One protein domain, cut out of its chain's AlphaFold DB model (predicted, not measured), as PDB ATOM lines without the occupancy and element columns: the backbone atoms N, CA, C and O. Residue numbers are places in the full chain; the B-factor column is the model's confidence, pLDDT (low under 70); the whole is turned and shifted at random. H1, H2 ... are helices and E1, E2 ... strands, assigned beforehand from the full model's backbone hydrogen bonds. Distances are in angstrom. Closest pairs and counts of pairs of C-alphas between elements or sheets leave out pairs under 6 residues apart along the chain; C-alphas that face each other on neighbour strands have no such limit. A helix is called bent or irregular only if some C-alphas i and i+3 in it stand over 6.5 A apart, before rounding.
ATOM      1  N   ALA A   2     218.399 141.633 146.384       96.44
ATOM      2  CA  ALA A   2     217.567 142.561 147.163       96.44
ATOM      3  C   ALA A   2     217.793 144.023 146.739       96.44
ATOM      4  O   ALA A   2     218.864 144.360 146.238       96.44
ATOM      5  N   THR A   3     216.790 144.873 146.952       98.25
ATOM      6  CA  THR A   3     216.828 146.309 146.625       98.25
ATOM      7  C   THR A   3     216.733 147.171 147.884       98.25
ATOM      8  O   THR A   3     216.596 146.646 148.991       98.25
ATOM      9  N   ASN A   4     216.789 148.498 147.736       98.06
ATOM     10  CA  ASN A   4     216.525 149.431 148.834       98.06
ATOM     11  C   ASN A   4     215.052 149.443 149.297       98.06
ATOM     12  O   ASN A   4     214.745 150.067 150.310       98.06
ATOM     13  N   VAL A   5     214.160 148.730 148.601       98.25
ATOM     14  CA  VAL A   5     212.762 148.524 148.994       98.25
ATOM     15  C   VAL A   5     212.606 147.123 149.602       98.25
ATOM     16  O   VAL A   5     212.849 146.123 148.915       98.25
ATOM     17  N   PRO A   6     212.193 147.005 150.880       97.62
ATOM     18  CA  PRO A   6     212.011 145.712 151.534       97.62
ATOM     19  C   PRO A   6     211.071 144.781 150.759       97.62
ATOM     20  O   PRO A   6     210.001 145.183 150.314       97.62
ATOM     21  N   GLY A   7     211.473 143.518 150.599       95.88
ATOM     22  CA  GLY A   7     210.684 142.501 149.893       95.88
ATOM     23  C   GLY A   7     210.750 142.571 148.362       95.88
ATOM     24  O   GLY A   7     210.341 141.619 147.702       95.88
ATOM     25  N   VAL A   8     211.319 143.631 147.779       97.00
ATOM     26  CA  VAL A   8     211.486 143.748 146.326       97.00
ATOM     27  C   VAL A   8     212.856 143.231 145.905       97.00
ATOM     28  O   VAL A   8     213.898 143.667 146.403       97.00
ATOM     29  N   GLN A   9     212.846 142.300 144.950       96.19
ATOM     30  CA  GLN A   9     214.045 141.727 144.343       96.19
ATOM     31  C   GLN A   9     214.057 141.942 142.835       96.19
ATOM     32  O   GLN A   9     213.032 141.726 142.200       96.19
ATOM     33  N   ILE A  10     215.202 142.287 142.255       96.56
ATOM     34  CA  ILE A  10     215.389 142.403 140.796       96.56
ATOM     35  C   ILE A  10     216.561 141.537 140.320       96.56
ATOM     36  O   ILE A  10     217.234 140.904 141.141       96.56
ATOM     37  N   CYS A  11     216.798 141.475 139.008       94.44
ATOM     38  CA  CYS A  11     217.958 140.784 138.436       94.44
ATOM     39  C   CYS A  11     219.263 141.295 139.072       94.44
ATOM     40  O   CYS A  11     219.417 142.489 139.317       94.44
ATOM     41  N   GLU A  12     220.197 140.390 139.368       95.50
ATOM     42  CA  GLU A  12     221.465 140.736 140.026       95.50
ATOM     43  C   GLU A  12     222.407 141.586 139.166       95.50
ATOM     44  O   GLU A  12     223.283 142.258 139.700       95.50
ATOM     45  N   HIS A  13     222.172 141.618 137.853       96.69
ATOM     46  CA  HIS A  13     222.909 142.452 136.907       96.69
ATOM     47  C   HIS A  13     222.429 143.914 136.858       96.69
ATOM     48  O   HIS A  13     222.921 144.672 136.029       96.69
ATOM     49  N   PHE A  14     221.501 144.317 137.738       97.81
ATOM     50  CA  PHE A  14     221.053 145.709 137.890       97.81
ATOM     51  C   PHE A  14     221.372 146.298 139.286       97.81
ATOM     52  O   PHE A  14     220.466 146.750 140.000       97.81
ATOM     53  N   PRO A  15     222.637 146.256 139.749       98.06
ATOM     54  CA  PRO A  15     223.001 146.697 141.095       98.06
ATOM     55  C   PRO A  15     222.809 148.200 141.344       98.06
ATOM     56  O   PRO A  15     222.639 148.593 142.501       98.06
ATOM     57  N   LEU A  16     222.860 149.052 140.316       98.50
ATOM     58  CA  LEU A  16     222.630 150.492 140.447       98.50
ATOM     59  C   LEU A  16     221.134 150.786 140.569       98.50
ATOM     60  O   LEU A  16     220.733 151.473 141.511       98.50
ATOM     61  N   MET A  17     220.305 150.184 139.711       98.38
ATOM     62  CA  MET A  17     218.847 150.273 139.792       98.38
ATOM     63  C   MET A  17     218.327 149.763 141.142       98.38
ATOM     64  O   MET A  17     217.427 150.366 141.723       98.38
ATOM     65  N   ALA A  18     218.930 148.707 141.698       98.50
ATOM     66  CA  ALA A  18     218.559 148.175 143.010       98.50
ATOM     67  C   ALA A  18     218.664 149.214 144.144       98.50
ATOM     68  O   ALA A  18     217.967 149.089 145.152       98.50
ATOM     69  N   ARG A  19     219.519 150.237 143.997       98.50
ATOM     70  CA  ARG A  19     219.700 151.324 144.978       98.50
ATOM     71  C   ARG A  19     218.680 152.450 144.837       98.50
ATOM     72  O   ARG A  19     218.607 153.284 145.731       98.50
ATOM     73  N   ILE A  20     217.948 152.485 143.726       98.38
ATOM     74  CA  ILE A  20     216.955 153.511 143.392       98.38
ATOM     75  C   ILE A  20     215.568 152.899 143.129       98.38
ATOM     76  O   ILE A  20     214.724 153.499 142.461       98.38
ATOM     77  N   MET A  21     215.328 151.682 143.624       98.44
ATOM     78  CA  MET A  21     214.088 150.938 143.397       98.44
ATOM     79  C   MET A  21     212.881 151.639 144.042       98.44
ATOM     80  O   MET A  21     211.759 151.508 143.564       98.44
ATOM     81  N   ASP A  22     213.107 152.460 145.067       98.31
ATOM     82  CA  ASP A  22     212.118 153.349 145.687       98.31
ATOM     83  C   ASP A  22     211.508 154.373 144.713       98.31
ATOM     84  O   ASP A  22     210.390 154.828 144.939       98.31
ATOM     85  N   ARG A  23     212.183 154.698 143.599       98.31
ATOM     86  CA  ARG A  23     211.620 155.564 142.546       98.31
ATOM     87  C   ARG A  23     210.837 154.805 141.481       98.31
ATOM     88  O   ARG A  23     210.141 155.438 140.696       98.31
ATOM     89  N   VAL A  24     210.950 153.478 141.420       98.44
ATOM     90  CA  VAL A  24     210.481 152.680 140.278       98.44
ATOM     91  C   VAL A  24     209.289 151.803 140.648       98.44
ATOM     92  O   VAL A  24     209.280 151.151 141.689       98.44
ATOM     93  N   ALA A  25     208.284 151.756 139.777       98.50
ATOM     94  CA  ALA A  25     207.165 150.827 139.853       98.50
ATOM     95  C   ALA A  25     207.331 149.724 138.801       98.50
ATOM     96  O   ALA A  25     207.330 150.005 137.602       98.50
ATOM     97  N   LEU A  26     207.476 148.469 139.238       98.31
ATOM     98  CA  LEU A  26     207.568 147.317 138.334       98.31
ATOM     99  C   LEU A  26     206.182 146.768 138.024       98.31
ATOM    100  O   LEU A  26     205.390 146.574 138.937       98.31
ATOM    101  N   ILE A  27     205.939 146.411 136.770       98.38
ATOM    102  CA  ILE A  27     204.761 145.664 136.329       98.38
ATOM    103  C   ILE A  27     205.246 144.299 135.855       98.38
ATOM    104  O   ILE A  27     205.900 144.226 134.819       98.38
ATOM    105  N   ARG A  28     204.978 143.229 136.609       96.94
ATOM    106  CA  ARG A  28     205.556 141.889 136.358       96.94
ATOM    107  C   ARG A  28     204.630 140.908 135.664       96.94
ATOM    108  O   ARG A  28     205.053 139.808 135.342       96.94
ATOM    109  N   SER A  29     203.380 141.285 135.477       97.44
ATOM    110  CA  SER A  29     202.304 140.421 135.003       97.44
ATOM    111  C   SER A  29     201.882 140.749 133.572       97.44
ATOM    112  O   SER A  29     200.740 140.481 133.189       97.44
ATOM    113  N   LEU A  30     202.776 141.361 132.787       97.44
ATOM    114  CA  LEU A  30     202.464 141.698 131.407       97.44
ATOM    115  C   LEU A  30     202.445 140.451 130.542       97.44
ATOM    116  O   LEU A  30     203.358 139.629 130.619       97.44
ATOM    117  N   HIS A  31     201.413 140.335 129.719       96.06
ATOM    118  CA  HIS A  31     201.283 139.277 128.734       96.06
ATOM    119  C   HIS A  31     200.542 139.783 127.502       96.06
ATOM    120  O   HIS A  31     199.823 140.785 127.545       96.06
ATOM    121  N   HIS A  32     200.697 139.062 126.398       93.06
ATOM    122  CA  HIS A  32     199.889 139.288 125.217       93.06
ATOM    123  C   HIS A  32     199.804 138.023 124.354       93.06
ATOM    124  O   HIS A  32     200.697 137.179 124.375       93.06
ATOM    125  N   PHE A 224     220.032 142.454 114.096       83.00
ATOM    126  CA  PHE A 224     221.074 141.763 113.339       83.00
ATOM    127  C   PHE A 224     222.454 142.402 113.492       83.00
ATOM    128  O   PHE A 224     222.591 143.622 113.495       83.00
ATOM    129  N   ASN A 225     223.493 141.560 113.504       79.88
ATOM    130  CA  ASN A 225     224.906 141.968 113.532       79.88
ATOM    131  C   ASN A 225     225.295 142.848 114.734       79.88
ATOM    132  O   ASN A 225     226.284 143.581 114.671       79.88
ATOM    133  N   LEU A 226     224.541 142.776 115.831       81.69
ATOM    134  CA  LEU A 226     224.827 143.504 117.061       81.69
ATOM    135  C   LEU A 226     224.361 142.719 118.290       81.69
ATOM    136  O   LEU A 226     223.538 141.811 118.204       81.69
ATOM    137  N   THR A 227     224.908 143.063 119.454       83.25
ATOM    138  CA  THR A 227     224.473 142.474 120.725       83.25
ATOM    139  C   THR A 227     223.209 143.183 121.198       83.25
ATOM    140  O   THR A 227     223.284 144.329 121.626       83.25
ATOM    141  N   CYS A 228     222.059 142.509 121.119       87.31
ATOM    142  CA  CYS A 228     220.762 143.012 121.586       87.31
ATOM    143  C   CYS A 228     220.052 142.010 122.508       87.31
ATOM    144  O   CYS A 228     220.537 140.897 122.719       87.31
ATOM    145  N   TRP A 229     218.885 142.401 123.036       89.88
ATOM    146  CA  TRP A 229     218.030 141.548 123.875       89.88
ATOM    147  C   TRP A 229     217.475 140.313 123.135       89.88
ATOM    148  O   TRP A 229     216.901 139.432 123.774       89.88
ATOM    149  N   ASP A 230     217.643 140.231 121.810       87.88
ATOM    150  CA  ASP A 230     217.224 139.100 120.980       87.88
ATOM    151  C   ASP A 230     218.293 138.000 120.897       87.88
ATOM    152  O   ASP A 230     219.061 137.903 119.943       87.88
ATOM    153  N   MET A 231     218.400 137.198 121.963       83.31
ATOM    154  CA  MET A 231     219.470 136.204 122.140       83.31
ATOM    155  C   MET A 231     219.027 134.776 121.840       83.31
ATOM    156  O   MET A 231     218.770 133.990 122.755       83.31
ATOM    157  N   HIS A 232     218.994 134.402 120.563       85.88
ATOM    158  CA  HIS A 232     218.662 133.036 120.151       85.88
ATOM    159  C   HIS A 232     219.854 132.067 120.142       85.88
ATOM    160  O   HIS A 232     219.620 130.851 120.080       85.88
ATOM    161  N   ALA A 233     221.089 132.587 120.233       80.81
ATOM    162  CA  ALA A 233     222.340 131.842 120.078       80.81
ATOM    163  C   ALA A 233     222.348 131.004 118.789       80.81
ATOM    164  O   ALA A 233     222.666 129.816 118.794       80.81
ATOM    165  N   ASP A 234     221.912 131.589 117.672       77.44
ATOM    166  CA  ASP A 234     221.620 130.827 116.456       77.44
ATOM    167  C   ASP A 234     222.855 130.440 115.629       77.44
ATOM    168  O   ASP A 234     222.732 129.653 114.690       77.44
ATOM    169  N   GLY A 235     224.033 130.955 115.995       64.31
ATOM    170  CA  GLY A 235     225.293 130.751 115.274       64.31
ATOM    171  C   GLY A 235     225.352 131.467 113.918       64.31
ATOM    172  O   GLY A 235     226.284 131.229 113.152       64.31
ATOM    173  N   GLY A 236     224.364 132.316 113.618       71.75
ATOM    174  CA  GLY A 236     224.212 133.075 112.381       71.75
ATOM    175  C   GLY A 236     224.168 134.581 112.644       71.75
ATOM    176  O   GLY A 236     225.091 135.144 113.229       71.75
ATOM    177  N   GLY A 237     223.107 135.249 112.178       60.94
ATOM    178  CA  GLY A 237     222.941 136.705 112.308       60.94
ATOM    179  C   GLY A 237     222.723 137.202 113.745       60.94
ATOM    180  O   GLY A 237     222.831 138.409 113.976       60.94
ATOM    181  N   LEU A 238     222.451 136.286 114.686       68.56
ATOM    182  CA  LEU A 238     222.229 136.518 116.115       68.56
ATOM    183  C   LEU A 238     223.194 135.653 116.941       68.56
ATOM    184  O   LEU A 238     222.805 134.792 117.738       68.56
ATOM    185  N   ASN A 239     224.494 135.864 116.724       71.69
ATOM    186  CA  ASN A 239     225.563 135.162 117.434       71.69
ATOM    187  C   ASN A 239     225.861 135.777 118.821       71.69
ATOM    188  O   ASN A 239     227.013 136.025 119.173       71.69
ATOM    189  N   ASN A 240     224.810 136.068 119.588       78.12
ATOM    190  CA  ASN A 240     224.837 136.510 120.982       78.12
ATOM    191  C   ASN A 240     224.405 135.359 121.911       78.12
ATOM    192  O   ASN A 240     223.589 134.505 121.566       78.12
ATOM    193  N   THR A 241     224.968 135.328 123.113       80.44
ATOM    194  CA  THR A 241     224.721 134.303 124.138       80.44
ATOM    195  C   THR A 241     224.100 134.932 125.376       80.44
ATOM    196  O   THR A 241     224.254 136.125 125.605       80.44
ATOM    197  N   TYR A 242     223.473 134.139 126.251       82.31
ATOM    198  CA  TYR A 242     222.900 134.678 127.495       82.31
ATOM    199  C   TYR A 242     223.926 135.423 128.381       82.31
ATOM    200  O   TYR A 242     223.537 136.272 129.177       82.31
ATOM    201  N   LEU A 243     225.228 135.135 128.242       86.62
ATOM    202  CA  LEU A 243     226.302 135.839 128.955       86.62
ATOM    203  C   LEU A 243     226.419 137.308 128.532       86.62
ATOM    204  O   LEU A 243     226.943 138.127 129.283       86.62
ATOM    205  N   ASP A 244     225.925 137.664 127.350       88.50
ATOM    206  CA  ASP A 244     225.941 139.038 126.866       88.50
ATOM    207  C   ASP A 244     224.932 139.929 127.599       88.50
ATOM    208  O   ASP A 244     225.132 141.146 127.650       88.50
ATOM    209  N   TYR A 245     223.920 139.344 128.260       90.25
ATOM    210  CA  TYR A 245     223.094 140.082 129.219       90.25
ATOM    211  C   TYR A 245     223.969 140.644 130.336       90.25
ATOM    212  O   TYR A 245     223.977 141.847 130.566       90.25
ATOM    213  N   GLU A 246     224.748 139.788 130.994       92.19
ATOM    214  CA  GLU A 246     225.625 140.181 132.096       92.19
ATOM    215  C   GLU A 246     226.766 141.092 131.635       92.19
ATOM    216  O   GLU A 246     227.107 142.048 132.325       92.19
ATOM    217  N   ARG A 247     227.378 140.791 130.487       91.50
ATOM    218  CA  ARG A 247     228.622 141.446 130.059       91.50
ATOM    219  C   ARG A 247     228.408 142.794 129.383       91.50
ATOM    220  O   ARG A 247     229.282 143.652 129.475       91.50
ATOM    221  N   HIS A 248     227.283 142.969 128.693       90.38
ATOM    222  CA  HIS A 248     227.063 144.121 127.822       90.38
ATOM    223  C   HIS A 248     225.739 144.813 128.138       90.38
ATOM    224  O   HIS A 248     225.737 145.975 128.538       90.38
ATOM    225  N   LEU A 249     224.615 144.105 128.011       93.62
ATOM    226  CA  LEU A 249     223.301 144.751 127.993       93.62
ATOM    227  C   LEU A 249     222.866 145.284 129.348       93.62
ATOM    228  O   LEU A 249     222.469 146.445 129.460       93.62
ATOM    229  N   CYS A 250     222.936 144.443 130.379       96.06
ATOM    230  CA  CYS A 250     222.509 144.825 131.711       96.06
ATOM    231  C   CYS A 250     223.390 145.940 132.283       96.06
ATOM    232  O   CYS A 250     222.808 146.924 132.727       96.06
ATOM    233  N   PRO A 251     224.739 145.894 132.203       96.62
ATOM    234  CA  PRO A 251     225.576 147.002 132.664       96.62
ATOM    235  C   PRO A 251     225.310 148.319 131.930       96.62
ATOM    236  O   PRO A 251     225.206 149.361 132.575       96.62
ATOM    237  N   GLN A 252     225.169 148.286 130.596       96.31
ATOM    238  CA  GLN A 252     224.879 149.491 129.810       96.31
ATOM    239  C   GLN A 252     223.530 150.097 130.198       96.31
ATOM    240  O   GLN A 252     223.433 151.306 130.412       96.31
ATOM    241  N   PHE A 253     222.503 149.254 130.330       98.00
ATOM    242  CA  PHE A 253     221.179 149.683 130.750       98.00
ATOM    243  C   PHE A 253     221.172 150.216 132.187       98.00
ATOM    244  O   PHE A 253     220.684 151.319 132.421       98.00
ATOM    245  N   ASP A 254     221.745 149.473 133.137       98.50
ATOM    246  CA  ASP A 254     221.788 149.829 134.560       98.50
ATOM    247  C   ASP A 254     222.468 151.184 134.775       98.50
ATOM    248  O   ASP A 254     221.967 152.029 135.520       98.50
ATOM    249  N   GLN A 255     223.579 151.416 134.066       98.50
ATOM    250  CA  GLN A 255     224.310 152.677 134.085       98.50
ATOM    251  C   GLN A 255     223.482 153.823 133.491       98.50
ATOM    252  O   GLN A 255     223.273 154.833 134.166       98.50
ATOM    253  N   ALA A 256     222.995 153.676 132.255       98.44
ATOM    254  CA  ALA A 256     222.291 154.738 131.539       98.44
ATOM    255  C   ALA A 256     220.961 155.115 132.210       98.44
ATOM    256  O   ALA A 256     220.684 156.298 132.418       98.44
ATOM    257  N   PHE A 257     220.160 154.118 132.600       98.56
ATOM    258  CA  PHE A 257     218.882 154.327 133.275       98.56
ATOM    259  C   PHE A 257     219.081 154.985 134.643       98.56
ATOM    260  O   PHE A 257     218.458 156.007 134.932       98.56
ATOM    261  N   THR A 258     219.991 154.464 135.471       98.62
ATOM    262  CA  THR A 258     220.227 155.034 136.806       98.62
ATOM    263  C   THR A 258     220.779 156.458 136.721       98.62
ATOM    264  O   THR A 258     220.374 157.324 137.502       98.62
ATOM    265  N   ALA A 259     221.667 156.734 135.757       98.69
ATOM    266  CA  ALA A 259     222.159 158.084 135.499       98.69
ATOM    267  C   ALA A 259     221.022 159.036 135.102       98.69
ATOM    268  O   ALA A 259     220.934 160.120 135.677       98.69
ATOM    269  N   LEU A 260     220.129 158.609 134.200       98.69
ATOM    270  CA  LEU A 260     218.971 159.390 133.766       98.69
ATOM    271  C   LEU A 260     218.053 159.761 134.934       98.69
ATOM    272  O   LEU A 260     217.734 160.935 135.109       98.69
ATOM    273  N   ILE A 261     217.657 158.787 135.757       98.69
ATOM    274  CA  ILE A 261     216.739 159.034 136.879       98.69
ATOM    275  C   ILE A 261     217.353 159.995 137.898       98.69
ATOM    276  O   ILE A 261     216.688 160.933 138.338       98.69
ATOM    277  N   LEU A 262     218.624 159.801 138.256       98.56
ATOM    278  CA  LEU A 262     219.301 160.666 139.224       98.56
ATOM    279  C   LEU A 262     219.574 162.074 138.675       98.56
ATOM    280  O   LEU A 262     219.553 163.034 139.441       98.56
ATOM    281  N   ASP A 263     219.850 162.219 137.379       98.25
ATOM    282  CA  ASP A 263     220.054 163.524 136.734       98.25
ATOM    283  C   ASP A 263     218.731 164.296 136.611       98.25
ATOM    284  O   ASP A 263     218.663 165.470 136.975       98.25
ATOM    285  N   LEU A 264     217.643 163.628 136.203       98.44
ATOM    286  CA  LEU A 264     216.302 164.222 136.205       98.44
ATOM    287  C   LEU A 264     215.878 164.660 137.610       98.44
ATOM    288  O   LEU A 264     215.289 165.726 137.768       98.44
ATOM    289  N   GLU A 265     216.174 163.864 138.638       98.19
ATOM    290  CA  GLU A 265     215.865 164.216 140.025       98.19
ATOM    291  C   GLU A 265     216.669 165.427 140.502       98.19
ATOM    292  O   GLU A 265     216.088 166.363 141.050       98.19
ATOM    293  N   LEU A 266     217.982 165.444 140.248       97.56
ATOM    294  CA  LEU A 266     218.867 166.553 140.616       97.56
ATOM    295  C   LEU A 266     218.400 167.884 140.006       97.56
ATOM    296  O   LEU A 266     218.528 168.934 140.630       97.56
ATOM    297  N   ARG A 267     217.839 167.830 138.795       97.00
ATOM    298  CA  ARG A 267     217.298 168.987 138.069       97.00
ATOM    299  C   ARG A 267     215.853 169.326 138.437       97.00
ATOM    300  O   ARG A 267     215.302 170.279 137.898       97.00
ATOM    301  N   GLY A 268     215.215 168.544 139.309       97.50
ATOM    302  CA  GLY A 268     213.799 168.689 139.650       97.50
ATOM    303  C   GLY A 268     212.826 168.243 138.549       97.50
ATOM    304  O   GLY A 268     211.618 168.324 138.745       97.50
ATOM    305  N   LEU A 269     213.326 167.719 137.427       97.69
ATOM    306  CA  LEU A 269     212.532 167.293 136.270       97.69
ATOM    307  C   LEU A 269     211.844 165.939 136.475       97.69
ATOM    308  O   LEU A 269     210.836 165.669 135.825       97.69
ATOM    309  N   LEU A 270     212.351 165.088 137.378       97.75
ATOM    310  CA  LEU A 270     211.783 163.750 137.594       97.75
ATOM    311  C   LEU A 270     210.310 163.809 138.025       97.75
ATOM    312  O   LEU A 270     209.537 162.946 137.636       97.75
ATOM    313  N   LYS A 271     209.893 164.839 138.772       96.19
ATOM    314  CA  LYS A 271     208.492 165.016 139.205       96.19
ATOM    315  C   LYS A 271     207.554 165.491 138.092       96.19
ATOM    316  O   LYS A 271     206.344 165.412 138.249       96.19
ATOM    317  N   GLU A 272     208.103 165.981 136.985       95.81
ATOM    318  CA  GLU A 272     207.349 166.518 135.844       95.81
ATOM    319  C   GLU A 272     207.464 165.629 134.595       95.81
ATOM    320  O   GLU A 272     206.862 165.919 133.565       95.81
ATOM    321  N   THR A 273     208.238 164.542 134.676       97.88
ATOM    322  CA  THR A 273     208.552 163.667 133.543       97.88
ATOM    323  C   THR A 273     208.231 162.223 133.889       97.88
ATOM    324  O   THR A 273     208.827 161.660 134.805       97.88
ATOM    325  N   VAL A 274     207.340 161.597 133.119       98.25
ATOM    326  CA  VAL A 274     207.151 160.142 133.163       98.25
ATOM    327  C   VAL A 274     208.285 159.481 132.387       98.25
ATOM    328  O   VAL A 274     208.480 159.756 131.204       98.25
ATOM    329  N   VAL A 275     209.011 158.583 133.043       98.56
ATOM    330  CA  VAL A 275     210.002 157.714 132.410       98.56
ATOM    331  C   VAL A 275     209.452 156.296 132.409       98.56
ATOM    332  O   VAL A 275     209.210 155.716 133.468       98.56
ATOM    333  N   ALA A 276     209.264 155.736 131.216       98.25
ATOM    334  CA  ALA A 276     208.756 154.385 131.015       98.25
ATOM    335  C   ALA A 276     209.798 153.532 130.287       98.25
ATOM    336  O   ALA A 276     210.283 153.906 129.220       98.25
ATOM    337  N   VAL A 277     210.124 152.376 130.861       97.94
ATOM    338  CA  VAL A 277     210.980 151.365 130.236       97.94
ATOM    339  C   VAL A 277     210.089 150.237 129.760       97.94
ATOM    340  O   VAL A 277     209.464 149.531 130.556       97.94
ATOM    341  N   LEU A 278     210.010 150.122 128.439       96.44
ATOM    342  CA  LEU A 278     209.083 149.243 127.753       96.44
ATOM    343  C   LEU A 278     209.861 148.193 126.969       96.44
ATOM    344  O   LEU A 278     210.622 148.523 126.062       96.44
ATOM    345  N   SER A 279     209.630 146.935 127.313       94.56
ATOM    346  CA  SER A 279     209.832 145.800 126.431       94.56
ATOM    347  C   SER A 279     208.485 145.361 125.866       94.56
ATOM    348  O   SER A 279     207.411 145.645 126.410       94.56
ATOM    349  N   GLU A 280     208.577 144.704 124.728       92.31
ATOM    350  CA  GLU A 280     207.496 144.220 123.905       92.31
ATOM    351  C   GLU A 280     207.083 142.784 124.219       92.31
ATOM    352  O   GLU A 280     205.939 142.422 123.968       92.31
ATOM    353  N   MET A 281     207.999 141.978 124.758       94.00
ATOM    354  CA  MET A 281     207.758 140.592 125.149       94.00
ATOM    355  C   MET A 281     208.866 140.085 126.073       94.00
ATOM    356  O   MET A 281     209.919 140.700 126.230       94.00
ATOM    357  N   GLY A 282     208.650 138.916 126.665       94.00
ATOM    358  CA  GLY A 282     209.645 138.245 127.486       94.00
ATOM    359  C   GLY A 282     210.548 137.325 126.679       94.00
ATOM    360  O   GLY A 282     210.514 137.259 125.448       94.00
ATOM    361  N   ARG A 283     211.326 136.532 127.418       92.88
ATOM    362  CA  ARG A 283     212.169 135.462 126.880       92.88
ATOM    363  C   ARG A 283     211.847 134.147 127.559       92.88
ATOM    364  O   ARG A 283     211.580 134.137 128.760       92.88
ATOM    365  N   THR A 284     211.894 133.043 126.806       92.94
ATOM    366  CA  THR A 284     211.507 131.719 127.317       92.94
ATOM    367  C   THR A 284     212.179 131.441 128.664       92.94
ATOM    368  O   THR A 284     213.391 131.637 128.779       92.94
ATOM    369  N   PRO A 285     211.452 130.964 129.693       90.88
ATOM    370  CA  PRO A 285     212.038 130.671 131.004       90.88
ATOM    371  C   PRO A 285     213.183 129.655 130.960       90.88
ATOM    372  O   PRO A 285     214.103 129.708 131.778       90.88
ATOM    373  N   LYS A 286     213.132 128.745 129.981       90.31
ATOM    374  CA  LYS A 286     214.156 127.736 129.703       90.31
ATOM    375  C   LYS A 286     215.017 128.154 128.516       90.31
ATOM    376  O   LYS A 286     214.521 128.780 127.578       90.31
ATOM    377  N   LEU A 287     216.288 127.759 128.561       89.94
ATOM    378  CA  LEU A 287     217.191 127.890 127.424       89.94
ATOM    379  C   LEU A 287     216.769 126.945 126.295       89.94
ATOM    380  O   LEU A 287     216.329 125.819 126.546       89.94
ATOM    381  N   ASN A 288     216.932 127.406 125.061       89.50
ATOM    382  CA  ASN A 288     216.801 126.578 123.872       89.50
ATOM    383  C   ASN A 288     218.045 125.665 123.713       89.50
ATOM    384  O   ASN A 288     219.067 125.893 124.372       89.50
ATOM    385  N   PRO A 289     218.012 124.638 122.839       89.31
ATOM    386  CA  PRO A 289     219.139 123.713 122.649       89.31
ATOM    387  C   PRO A 289     220.454 124.361 122.191       89.31
ATOM    388  O   PRO A 289     221.495 123.712 122.234       89.31
ATOM    389  N   ARG A 290     220.415 125.623 121.747       87.00
ATOM    390  CA  ARG A 290     221.583 126.391 121.305       87.00
ATOM    391  C   ARG A 290     222.183 127.264 122.415       87.00
ATOM    392  O   ARG A 290     223.219 127.880 122.212       87.00
ATOM    393  N   GLY A 291     221.557 127.307 123.594       84.81
ATOM    394  CA  GLY A 291     222.006 128.123 124.727       84.81
ATOM    395  C   GLY A 291     221.461 129.557 124.742       84.81
ATOM    396  O   GLY A 291     221.938 130.371 125.531       84.81
ATOM    397  N   GLY A 292     220.467 129.864 123.902       88.12
ATOM    398  CA  GLY A 292     219.733 131.136 123.886       88.12
ATOM    399  C   GLY A 292     218.346 131.038 124.531       88.12
ATOM    400  O   GLY A 292     217.997 130.020 125.129       88.12
ATOM    401  N   ARG A 293     217.531 132.089 124.397       89.81
ATOM    402  CA  ARG A 293     216.111 132.121 124.785       89.81
ATOM    403  C   ARG A 293     215.259 132.673 123.651       89.81
ATOM    404  O   ARG A 293     215.621 133.668 123.030       89.81
ATOM    405  N   ASP A 294     214.102 132.062 123.435       91.69
ATOM    406  CA  ASP A 294     213.230 132.421 122.321       91.69
ATOM    407  C   ASP A 294     212.191 133.485 122.720       91.69
ATOM    408  O   ASP A 294     212.026 133.796 123.906       91.69
ATOM    409  N   HIS A 295     211.506 134.055 121.723       93.94
ATOM    410  CA  HIS A 295     210.419 135.022 121.904       93.94
ATOM    411  C   HIS A 295     209.352 134.493 122.868       93.94
ATOM    412  O   HIS A 295     208.881 133.362 122.720       93.94
ATOM    413  N   TYR A 296     208.946 135.312 123.843       95.12
ATOM    414  CA  TYR A 296     208.006 134.879 124.875       95.12
ATOM    415  C   TYR A 296     206.980 135.953 125.276       95.12
ATOM    416  O   TYR A 296     207.062 136.534 126.358       95.12
ATOM    417  N   PRO A 297     205.956 136.180 124.434       95.12
ATOM    418  CA  PRO A 297     204.777 136.980 124.777       95.12
ATOM    419  C   PRO A 297     204.022 136.635 126.072       95.12
ATOM    420  O   PRO A 297     203.391 137.533 126.628       95.12
ATOM    421  N   PRO A 298     204.018 135.381 126.576       95.50
ATOM    422  CA  PRO A 298     203.179 135.044 127.720       95.50
ATOM    423  C   PRO A 298     203.518 135.763 129.022       95.50
ATOM    424  O   PRO A 298     202.633 135.849 129.858       95.50
ATOM    425  N   ALA A 299     204.747 136.248 129.231       96.38
ATOM    426  CA  ALA A 299     205.118 136.917 130.479       96.38
ATOM    427  C   ALA A 299     206.347 137.821 130.315       96.38
ATOM    428  O   ALA A 299     207.402 137.349 129.887       96.38
ATOM    429  N   TRP A 300     206.253 139.090 130.722       96.50
ATOM    430  CA  TRP A 300     207.414 139.981 130.857       96.50
ATOM    431  C   TRP A 300     207.215 141.092 131.891       96.50
ATOM    432  O   TRP A 300     206.195 141.173 132.574       96.50
ATOM    433  N   THR A 301     208.244 141.930 132.051       96.75
ATOM    434  CA  THR A 301     208.247 143.054 132.990       96.75
ATOM    435  C   THR A 301     208.541 144.366 132.280       96.75
ATOM    436  O   THR A 301     209.568 144.476 131.616       96.75
ATOM    437  N   ASN A 302     207.691 145.367 132.505       97.94
ATOM    438  CA  ASN A 302     207.976 146.774 132.206       97.94
ATOM    439  C   ASN A 302     207.955 147.576 133.503       97.94
ATOM    440  O   ASN A 302     207.504 147.086 134.541       97.94
ATOM    441  N   PHE A 303     208.438 148.812 133.463       98.12
ATOM    442  CA  PHE A 303     208.411 149.666 134.642       98.12
ATOM    443  C   PHE A 303     208.361 151.147 134.319       98.12
ATOM    444  O   PHE A 303     208.799 151.594 133.260       98.12
ATOM    445  N   LEU A 304     207.783 151.894 135.255       98.56
ATOM    446  CA  LEU A 304     207.564 153.327 135.147       98.56
ATOM    447  C   LEU A 304     208.082 154.031 136.403       98.56
ATOM    448  O   LEU A 304     208.137 153.448 137.486       98.56
ATOM    449  N   CYS A 305     208.462 155.292 136.250       98.25
ATOM    450  CA  CYS A 305     208.858 156.175 137.340       98.25
ATOM    451  C   CYS A 305     208.696 157.643 136.937       98.25
ATOM    452  O   CYS A 305     208.482 157.957 135.765       98.25
ATOM    453  N   GLY A 306     208.828 158.537 137.914       97.25
ATOM    454  CA  GLY A 306     208.690 159.974 137.692       97.25
ATOM    455  C   GLY A 306     207.245 160.419 137.455       97.25
ATOM    456  O   GLY A 306     206.304 159.627 137.519       97.25
ATOM    457  N   GLY A 307     207.056 161.715 137.234       96.12
ATOM    458  CA  GLY A 307     205.733 162.328 137.215       96.12
ATOM    459  C   GLY A 307     205.010 162.106 138.546       96.12
ATOM    460  O   GLY A 307     205.578 162.264 139.627       96.12
ATOM    461  N   ASN A 308     203.755 161.680 138.448       95.19
ATOM    462  CA  ASN A 308     202.914 161.245 139.560       95.19
ATOM    463  C   ASN A 308     202.951 159.722 139.801       95.19
ATOM    464  O   ASN A 308     202.135 159.225 140.573       95.19
ATOM    465  N   ILE A 309     203.863 158.977 139.164       97.94
ATOM    466  CA  ILE A 309     203.968 157.528 139.358       97.94
ATOM    467  C   ILE A 309     204.536 157.229 140.749       97.94
ATOM    468  O   ILE A 309     205.637 157.661 141.103       97.94
ATOM    469  N   ARG A 310     203.811 156.432 141.533       97.56
ATOM    470  CA  ARG A 310     204.243 155.937 142.839       97.56
ATOM    471  C   ARG A 310     205.317 154.863 142.658       97.56
ATOM    472  O   ARG A 310     205.025 153.744 142.246       97.56
ATOM    473  N   GLY A 311     206.566 155.196 142.969       97.25
ATOM    474  CA  GLY A 311     207.681 154.246 142.973       97.25
ATOM    475  C   GLY A 311     207.648 153.256 144.144       97.25
ATOM    476  O   GLY A 311     206.741 153.273 144.977       97.25
ATOM    477  N   GLY A 312     208.653 152.383 144.209       97.50
ATOM    478  CA  GLY A 312     208.881 151.500 145.350       97.50
ATOM    479  C   GLY A 312     207.889 150.351 145.464       97.50
ATOM    480  O   GLY A 312     207.624 149.870 146.565       97.50
ATOM    481  N   GLN A 313     207.326 149.910 144.340       97.00
ATOM    482  CA  GLN A 313     206.301 148.871 144.329       97.00
ATOM    483  C   GLN A 313     206.455 147.885 143.176       97.00
ATOM    484  O   GLN A 313     207.123 148.136 142.169       97.00
ATOM    485  N   VAL A 314     205.792 146.745 143.346       98.06
ATOM    486  CA  VAL A 314     205.666 145.688 142.347       98.06
ATOM    487  C   VAL A 314     204.184 145.428 142.133       98.06
ATOM    488  O   VAL A 314     203.459 145.142 143.081       98.06
ATOM    489  N   ILE A 315     203.756 145.535 140.885       98.31
ATOM    490  CA  ILE A 315     202.386 145.348 140.433       98.31
ATOM    491  C   ILE A 315     202.319 144.015 139.693       98.31
ATOM    492  O   ILE A 315     203.037 143.787 138.712       98.31
ATOM    493  N   GLY A 316     201.448 143.143 140.194       97.62
ATOM    494  CA  GLY A 316     201.273 141.788 139.694       97.62
ATOM    495  C   GLY A 316     202.471 140.872 139.940       97.62
ATOM    496  O   GLY A 316     203.499 141.249 140.513       97.62
ATOM    497  N   SER A 317     202.320 139.626 139.513       97.31
ATOM    498  CA  SER A 317     203.328 138.585 139.673       97.31
ATOM    499  C   SER A 317     203.242 137.578 138.528       97.31
ATOM    500  O   SER A 317     202.239 137.507 137.816       97.31
ATOM    501  N   THR A 318     204.293 136.784 138.362       96.81
ATOM    502  CA  THR A 318     204.283 135.576 137.533       96.81
ATOM    503  C   THR A 318     204.265 134.333 138.407       96.81
ATOM    504  O   THR A 318     204.519 134.388 139.613       96.81
ATOM    505  N   ASP A 319     203.962 133.194 137.792       95.88
ATOM    506  CA  ASP A 319     204.125 131.903 138.442       95.88
ATOM    507  C   ASP A 319     205.586 131.650 138.870       95.88
ATOM    508  O   ASP A 319     206.524 132.369 138.517       95.88
ATOM    509  N   LYS A 320     205.802 130.573 139.630       94.19
ATOM    510  CA  LYS A 320     207.130 130.205 140.155       94.19
ATOM    511  C   LYS A 320     208.189 129.961 139.071       94.19
ATOM    512  O   LYS A 320     209.370 129.888 139.400       94.19
ATOM    513  N   LEU A 321     207.779 129.773 137.817       92.62
ATOM    514  CA  LEU A 321     208.662 129.545 136.678       92.62
ATOM    515  C   LEU A 321     208.884 130.820 135.854       92.62
ATOM    516  O   LEU A 321     209.723 130.806 134.957       92.62
ATOM    517  N   GLY A 322     208.151 131.902 136.129       91.88
ATOM    518  CA  GLY A 322     208.122 133.088 135.282       91.88
ATOM    519  C   GLY A 322     207.458 132.841 133.923       91.88
ATOM    520  O   GLY A 322     207.795 133.530 132.966       91.88
ATOM    521  N   ALA A 323     206.590 131.830 133.807       94.06
ATOM    522  CA  ALA A 323     206.036 131.378 132.529       94.06
ATOM    523  C   ALA A 323     204.711 132.064 132.159       94.06
ATOM    524  O   ALA A 323     204.445 132.299 130.983       94.06
ATOM    525  N   ALA A 324     203.891 132.407 133.149       95.81
ATOM    526  CA  ALA A 324     202.644 133.134 132.948       95.81
ATOM    527  C   ALA A 324     202.366 134.089 134.121       95.81
ATOM    528  O   ALA A 324     202.867 133.852 135.228       95.81
ATOM    529  N   PRO A 325     201.564 135.150 133.919       97.44
ATOM    530  CA  PRO A 325     201.029 135.960 134.999       97.44
ATOM    531  C   PRO A 325     200.267 135.086 135.994       97.44
ATOM    532  O   PRO A 325     199.466 134.237 135.604       97.44
ATOM    533  N   HIS A 326     200.521 135.308 137.277       97.25
ATOM    534  CA  HIS A 326     199.807 134.669 138.374       97.25
ATOM    535  C   HIS A 326     198.820 135.661 138.994       97.25
ATOM    536  O   HIS A 326     197.618 135.406 138.996       97.25
ATOM    537  N   ASP A 327     199.314 136.826 139.425       97.00
ATOM    538  CA  ASP A 327     198.481 137.890 139.981       97.00
ATOM    539  C   ASP A 327     198.394 139.083 139.035       97.00
ATOM    540  O   ASP A 327     199.408 139.562 138.521       97.00
ATOM    541  N   TYR A 328     197.173 139.600 138.888       97.06
ATOM    542  CA  TYR A 328     196.856 140.841 138.183       97.06
ATOM    543  C   TYR A 328     197.424 140.902 136.750       97.06
ATOM    544  O   TYR A 328     198.275 141.744 136.472       97.06
ATOM    545  N   PRO A 329     196.997 140.002 135.841       97.12
ATOM    546  CA  PRO A 329     197.438 140.002 134.447       97.12
ATOM    547  C   PRO A 329     197.124 141.338 133.766       97.12
ATOM    548  O   PRO A 329     196.019 141.871 133.892       97.12
ATOM    549  N   LEU A 330     198.111 141.884 133.059       97.12
ATOM    550  CA  LEU A 330     198.012 143.172 132.383       97.12
ATOM    551  C   LEU A 330     198.400 143.040 130.914       97.12
ATOM    552  O   LEU A 330     199.362 142.364 130.563       97.12
ATOM    553  N   GLU A 331     197.672 143.747 130.061       95.88
ATOM    554  CA  GLU A 331     197.961 143.831 128.633       95.88
ATOM    555  C   GLU A 331     198.627 145.181 128.293       95.88
ATOM    556  O   GLU A 331     198.394 146.178 128.994       95.88
ATOM    557  N   PRO A 332     199.406 145.261 127.194       95.38
ATOM    558  CA  PRO A 332     200.058 146.490 126.728       95.38
ATOM    559  C   PRO A 332     199.203 147.772 126.737       95.38
ATOM    560  O   PRO A 332     199.716 148.815 127.155       95.38
ATOM    561  N   PRO A 333     197.909 147.747 126.349       95.56
ATOM    562  CA  PRO A 333     197.098 148.962 126.298       95.56
ATOM    563  C   PRO A 333     196.946 149.635 127.669       95.56
ATOM    564  O   PRO A 333     196.930 150.860 127.753       95.56
ATOM    565  N   ARG A 334     196.918 148.864 128.766       97.12
ATOM    566  CA  ARG A 334     196.833 149.430 130.125       97.12
ATOM    567  C   ARG A 334     198.113 150.159 130.530       97.12
ATOM    568  O   ARG A 334     198.056 151.163 131.242       97.12
ATOM    569  N   VAL A 335     199.272 149.701 130.050       97.25
ATOM    570  CA  VAL A 335     200.555 150.389 130.266       97.25
ATOM    571  C   VAL A 335     200.557 151.725 129.533       97.25
ATOM    572  O   VAL A 335     200.867 152.752 130.130       97.25
ATOM    573  N   LEU A 336     200.148 151.729 128.264       96.06
ATOM    574  CA  LEU A 336     200.095 152.945 127.463       96.06
ATOM    575  C   LEU A 336     199.062 153.952 128.009       96.06
ATOM    576  O   LEU A 336     199.366 155.139 128.113       96.06
ATOM    577  N   ALA A 337     197.896 153.483 128.469       96.81
ATOM    578  CA  ALA A 337     196.904 154.315 129.157       96.81
ATOM    579  C   ALA A 337     197.482 154.957 130.429       96.81
ATOM    580  O   ALA A 337     197.251 156.135 130.697       96.81
ATOM    581  N   SER A 338     198.302 154.211 131.173       97.69
ATOM    582  CA  SER A 338     198.991 154.725 132.362       97.69
ATOM    583  C   SER A 338     200.044 155.780 132.025       97.69
ATOM    584  O   SER A 338     200.174 156.755 132.758       97.69
ATOM    585  N   ILE A 339     200.769 155.634 130.909       97.31
ATOM    586  CA  ILE A 339     201.695 156.672 130.428       97.31
ATOM    587  C   ILE A 339     200.916 157.954 130.135       97.31
ATOM    588  O   ILE A 339     201.287 159.018 130.619       97.31
ATOM    589  N   TYR A 340     199.805 157.859 129.405       96.31
ATOM    590  CA  TYR A 340     198.967 159.014 129.093       96.31
ATOM    591  C   TYR A 340     198.395 159.692 130.341       96.31
ATOM    592  O   TYR A 340     198.499 160.915 130.457       96.31
ATOM    593  N   GLN A 341     197.874 158.925 131.303       96.44
ATOM    594  CA  GLN A 341     197.422 159.480 132.580       96.44
ATOM    595  C   GLN A 341     198.579 160.138 133.345       96.44
ATOM    596  O   GLN A 341     198.408 161.229 133.889       96.44
ATOM    597  N   GLY A 342     199.762 159.520 133.362       95.88
ATOM    598  CA  GLY A 342     200.943 160.088 134.011       95.88
ATOM    599  C   GLY A 342     201.429 161.385 133.357       95.88
ATOM    600  O   GLY A 342     201.968 162.261 134.027       95.88
ATOM    601  N   MET A 343     201.177 161.548 132.057       94.88
ATOM    602  CA  MET A 343     201.399 162.796 131.321       94.88
ATOM    603  C   MET A 343     200.278 163.832 131.521       94.88
ATOM    604  O   MET A 343     200.347 164.920 130.949       94.88
ATOM    605  N   GLY A 344     199.246 163.514 132.309       93.94
ATOM    606  CA  GLY A 344     198.111 164.397 132.576       93.94
ATOM    607  C   GLY A 344     197.076 164.454 131.451       93.94
ATOM    608  O   GLY A 344     196.316 165.417 131.377       93.94
ATOM    609  N   ILE A 345     197.045 163.459 130.558       93.81
ATOM    610  CA  ILE A 345     196.012 163.359 129.524       93.81
ATOM    611  C   ILE A 345     194.759 162.729 130.133       93.81
ATOM    612  O   ILE A 345     194.795 161.607 130.636       93.81
ATOM    613  N   ASP A 346     193.639 163.440 130.040       91.50
ATOM    614  CA  ASP A 346     192.325 162.916 130.399       91.50
ATOM    615  C   ASP A 346     191.838 161.940 129.315       91.50
ATOM    616  O   ASP A 346     191.528 162.353 128.194       91.50
ATOM    617  N   LEU A 347     191.788 160.648 129.653       91.56
ATOM    618  CA  LEU A 347     191.407 159.564 128.739       91.56
ATOM    619  C   LEU A 347     189.905 159.547 128.404       91.56
ATOM    620  O   LEU A 347     189.504 158.925 127.420       91.56
ATOM    621  N   GLU A 348     189.081 160.221 129.206       86.06
ATOM    622  CA  GLU A 348     187.628 160.275 129.042       86.06
ATOM    623  C   GLU A 348     187.201 161.441 128.154       86.06
ATOM    624  O   GLU A 348     186.255 161.309 127.378       86.06
ATOM    625  N   THR A 349     187.887 162.583 128.248       85.31
ATOM    626  CA  THR A 349     187.510 163.798 127.504       85.31
ATOM    627  C   THR A 349     188.389 164.073 126.287       85.31
ATOM    628  O   THR A 349     187.929 164.701 125.327       85.31
ATOM    629  N   THR A 350     189.628 163.580 126.267       86.12
ATOM    630  CA  THR A 350     190.515 163.753 125.114       86.12
ATOM    631  C   THR A 350     190.141 162.745 124.028       86.12
ATOM    632  O   THR A 350     190.235 161.537 124.213       86.12
ATOM    633  N   MET A 351     189.718 163.231 122.862       85.75
ATOM    634  CA  MET A 351     189.278 162.381 121.750       85.75
ATOM    635  C   MET A 351     190.119 162.614 120.495       85.75
ATOM    636  O   MET A 351     190.527 163.739 120.192       85.75
ATOM    637  N   MET A 352     190.336 161.550 119.724       82.81
ATOM    638  CA  MET A 352     190.957 161.594 118.403       82.81
ATOM    639  C   MET A 352     189.918 161.788 117.289       82.81
ATOM    640  O   MET A 352     188.757 161.393 117.437       82.81
ATOM    641  N   PRO A 353     190.314 162.406 116.159       77.44
ATOM    642  CA  PRO A 353     189.453 162.512 114.992       77.44
ATOM    643  C   PRO A 353     189.310 161.134 114.342       77.44
ATOM    644  O   PRO A 353     190.232 160.638 113.700       77.44
ATOM    645  N   GLY A 354     188.149 160.515 114.507       74.12
ATOM    646  CA  GLY A 354     187.788 159.279 113.829       74.12
ATOM    647  C   GLY A 354     187.244 159.513 112.416       74.12
ATOM    648  O   GLY A 354     187.128 160.655 111.950       74.12
ATOM    649  N   PRO A 355     186.875 158.427 111.714       68.44
ATOM    650  CA  PRO A 355     186.285 158.495 110.380       68.44
ATOM    651  C   PRO A 355     185.087 159.453 110.328       68.44
ATOM    652  O   PRO A 355     184.224 159.443 111.206       68.44
ATOM    653  N   GLY A 356     185.050 160.319 109.311       70.06
ATOM    654  CA  GLY A 356     183.998 161.333 109.165       70.06
ATOM    655  C   GLY A 356     184.012 162.436 110.236       70.06
ATOM    656  O   GLY A 356     183.029 163.156 110.365       70.06
ATOM    657  N   GLY A 357     185.096 162.568 111.012       73.00
ATOM    658  CA  GLY A 357     185.225 163.566 112.079       73.00
ATOM    659  C   GLY A 357     184.587 163.157 113.409       73.00
ATOM    660  O   GLY A 357     184.536 163.972 114.328       73.00
ATOM    661  N   ARG A 358     184.111 161.909 113.537       80.50
ATOM    662  CA  ARG A 358     183.543 161.400 114.790       80.50
ATOM    663  C   ARG A 358     184.635 161.295 115.863       80.50
ATOM    664  O   ARG A 358     185.633 160.629 115.605       80.50
ATOM    665  N   PRO A 359     184.456 161.869 117.063       83.25
ATOM    666  CA  PRO A 359     185.393 161.675 118.165       83.25
ATOM    667  C   PRO A 359     185.483 160.192 118.552       83.25
ATOM    668  O   PRO A 359     184.455 159.547 118.770       83.25
ATOM    669  N   ILE A 360     186.701 159.661 118.622       85.69
ATOM    670  CA  ILE A 360     186.999 158.303 119.097       85.69
ATOM    671  C   ILE A 360     188.018 158.365 120.231       85.69
ATOM    672  O   ILE A 360     188.866 159.260 120.253       85.69
ATOM    673  N   ARG A 361     187.967 157.405 121.156       85.69
ATOM    674  CA  ARG A 361     189.029 157.258 122.153       85.69
ATOM    675  C   ARG A 361     190.334 156.901 121.448       85.69
ATOM    676  O   ARG A 361     190.336 156.159 120.468       85.69
ATOM    677  N   PHE A 362     191.441 157.440 121.948       81.06
ATOM    678  CA  PHE A 362     192.770 157.103 121.433       81.06
ATOM    679  C   PHE A 362     193.344 155.826 122.020       81.06
ATOM    680  O   PHE A 362     194.274 155.254 121.458       81.06
ATOM    681  N   ILE A 363     192.763 155.375 123.125       89.88
ATOM    682  CA  ILE A 363     193.088 154.120 123.763       89.88
ATOM    683  C   ILE A 363     191.824 153.527 124.382       89.88
ATOM    684  O   ILE A 363     191.045 154.231 125.021       89.88
ATOM    685  N   GLU A 364     191.600 152.238 124.156       88.25
ATOM    686  CA  GLU A 364     190.471 151.489 124.720       88.25
ATOM    687  C   GLU A 364     190.954 150.651 125.906       88.25
ATOM    688  O   GLU A 364     190.889 149.424 125.896       88.25
ATOM    689  N   ALA A 365     191.527 151.312 126.912       93.25
ATOM    690  CA  ALA A 365     192.011 150.647 128.110       93.25
ATOM    691  C   ALA A 365     192.043 151.595 129.303       93.25
ATOM    692  O   ALA A 365     192.394 152.766 129.168       93.25
ATOM    693  N   GLU A 366     191.747 151.040 130.474       94.62
ATOM    694  CA  GLU A 366     191.904 151.751 131.732       94.62
ATOM    695  C   GLU A 366     193.365 151.702 132.201       94.62
ATOM    696  O   GLU A 366     194.020 150.650 132.104       94.62
ATOM    697  N   PRO A 367     193.879 152.808 132.757       96.69
ATOM    698  CA  PRO A 367     195.209 152.857 133.337       96.69
ATOM    699  C   PRO A 367     195.319 151.893 134.527       96.69
ATOM    700  O   PRO A 367     194.333 151.348 135.033       96.69
ATOM    701  N   VAL A 368     196.544 151.618 134.956       97.81
ATOM    702  CA  VAL A 368     196.825 150.768 136.113       97.81
ATOM    703  C   VAL A 368     196.733 151.644 137.365       97.81
ATOM    704  O   VAL A 368     197.650 152.432 137.600       97.81
ATOM    705  N   PRO A 369     195.650 151.559 138.163       96.94
ATOM    706  CA  PRO A 369     195.424 152.479 139.275       96.94
ATOM    707  C   PRO A 369     196.519 152.390 140.338       96.94
ATOM    708  O   PRO A 369     196.826 153.392 140.967       96.94
ATOM    709  N   GLU A 370     197.157 151.229 140.509       96.88
ATOM    710  CA  GLU A 370     198.244 151.038 141.468       96.88
ATOM    711  C   GLU A 370     199.483 151.887 141.159       96.88
ATOM    712  O   GLU A 370     200.307 152.092 142.048       96.88
ATOM    713  N   LEU A 371     199.641 152.393 139.929       97.31
ATOM    714  CA  LEU A 371     200.745 153.289 139.581       97.31
ATOM    715  C   LEU A 371     200.614 154.683 140.201       97.31
ATOM    716  O   LEU A 371     201.611 155.397 140.210       97.31
ATOM    717  N   PHE A 372     199.447 155.062 140.723       96.31
ATOM    718  CA  PHE A 372     199.156 156.382 141.289       96.31
ATOM    719  C   PHE A 372     198.728 156.253 142.762       96.31
ATOM    720  O   PHE A 372     198.906 157.241 143.508       96.31
TER     721      PHE A 372
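Overview. This is residues 2 to 32 and 224 to 372 of the 372 residues of an uncharacterized protein of Planctomycetia bacterium 21-64-5 (UniProt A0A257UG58). There is little regular structure: long loops lie round a small mixed sheet, ordered E2, E3, E1, E4, with H2 over one face and long, kinked H1 grazing it. The 180 printed residues, 59 in named elements, run E1, H1, E2, E3, E4, E5, H2, class mixed. The whole is compact, radius of gyration of the C-alphas 18.0 A, spanning 52 by 43 by 33 A.

Along the chain. The sheet has E2, residues 274 to 277, E3, 300 to 306, E1, 24 to 30, from C-alpha 24 (210.481, 152.680, 140.278), and E4, 313 to 315. H1, residues 243 to 266, is 33.7 A long and irregular, C-alphas 247 and 250 being 7.2 A apart. E5 is residues 325 to 327. H2, residues 332 to 342, ends at C-alpha 342 (200.943, 160.088, 134.011).

Arrangement. E2 and E3 form an antiparallel hairpin, N 275 and O 305 2.8 A apart. E3 and E1 are antiparallel, N 27 to O 302 2.8 A. E1 and E4 are parallel, N 315 to O 26 2.7 A. In two layers, helix on sheet, H2 has a height over the sheet of 8.8 A; its closest C-alphas to E2 are Gly 342 and Val 274, 6.3 A. H1 only grazes the sheet with residues 257 to 265. E5 pairs with no named strand. Every O i to N i+4 pair is within hydrogen-bond range in H2, 18 of 20 in H1.

Size, cuts and confidence. Residues 33 to 223 are not printed; C-alphas 32 and 224 are 24.4 A apart. The link E2 to E3 is long. Residues 235, 237 to 238 and 355 have pLDDT under 70.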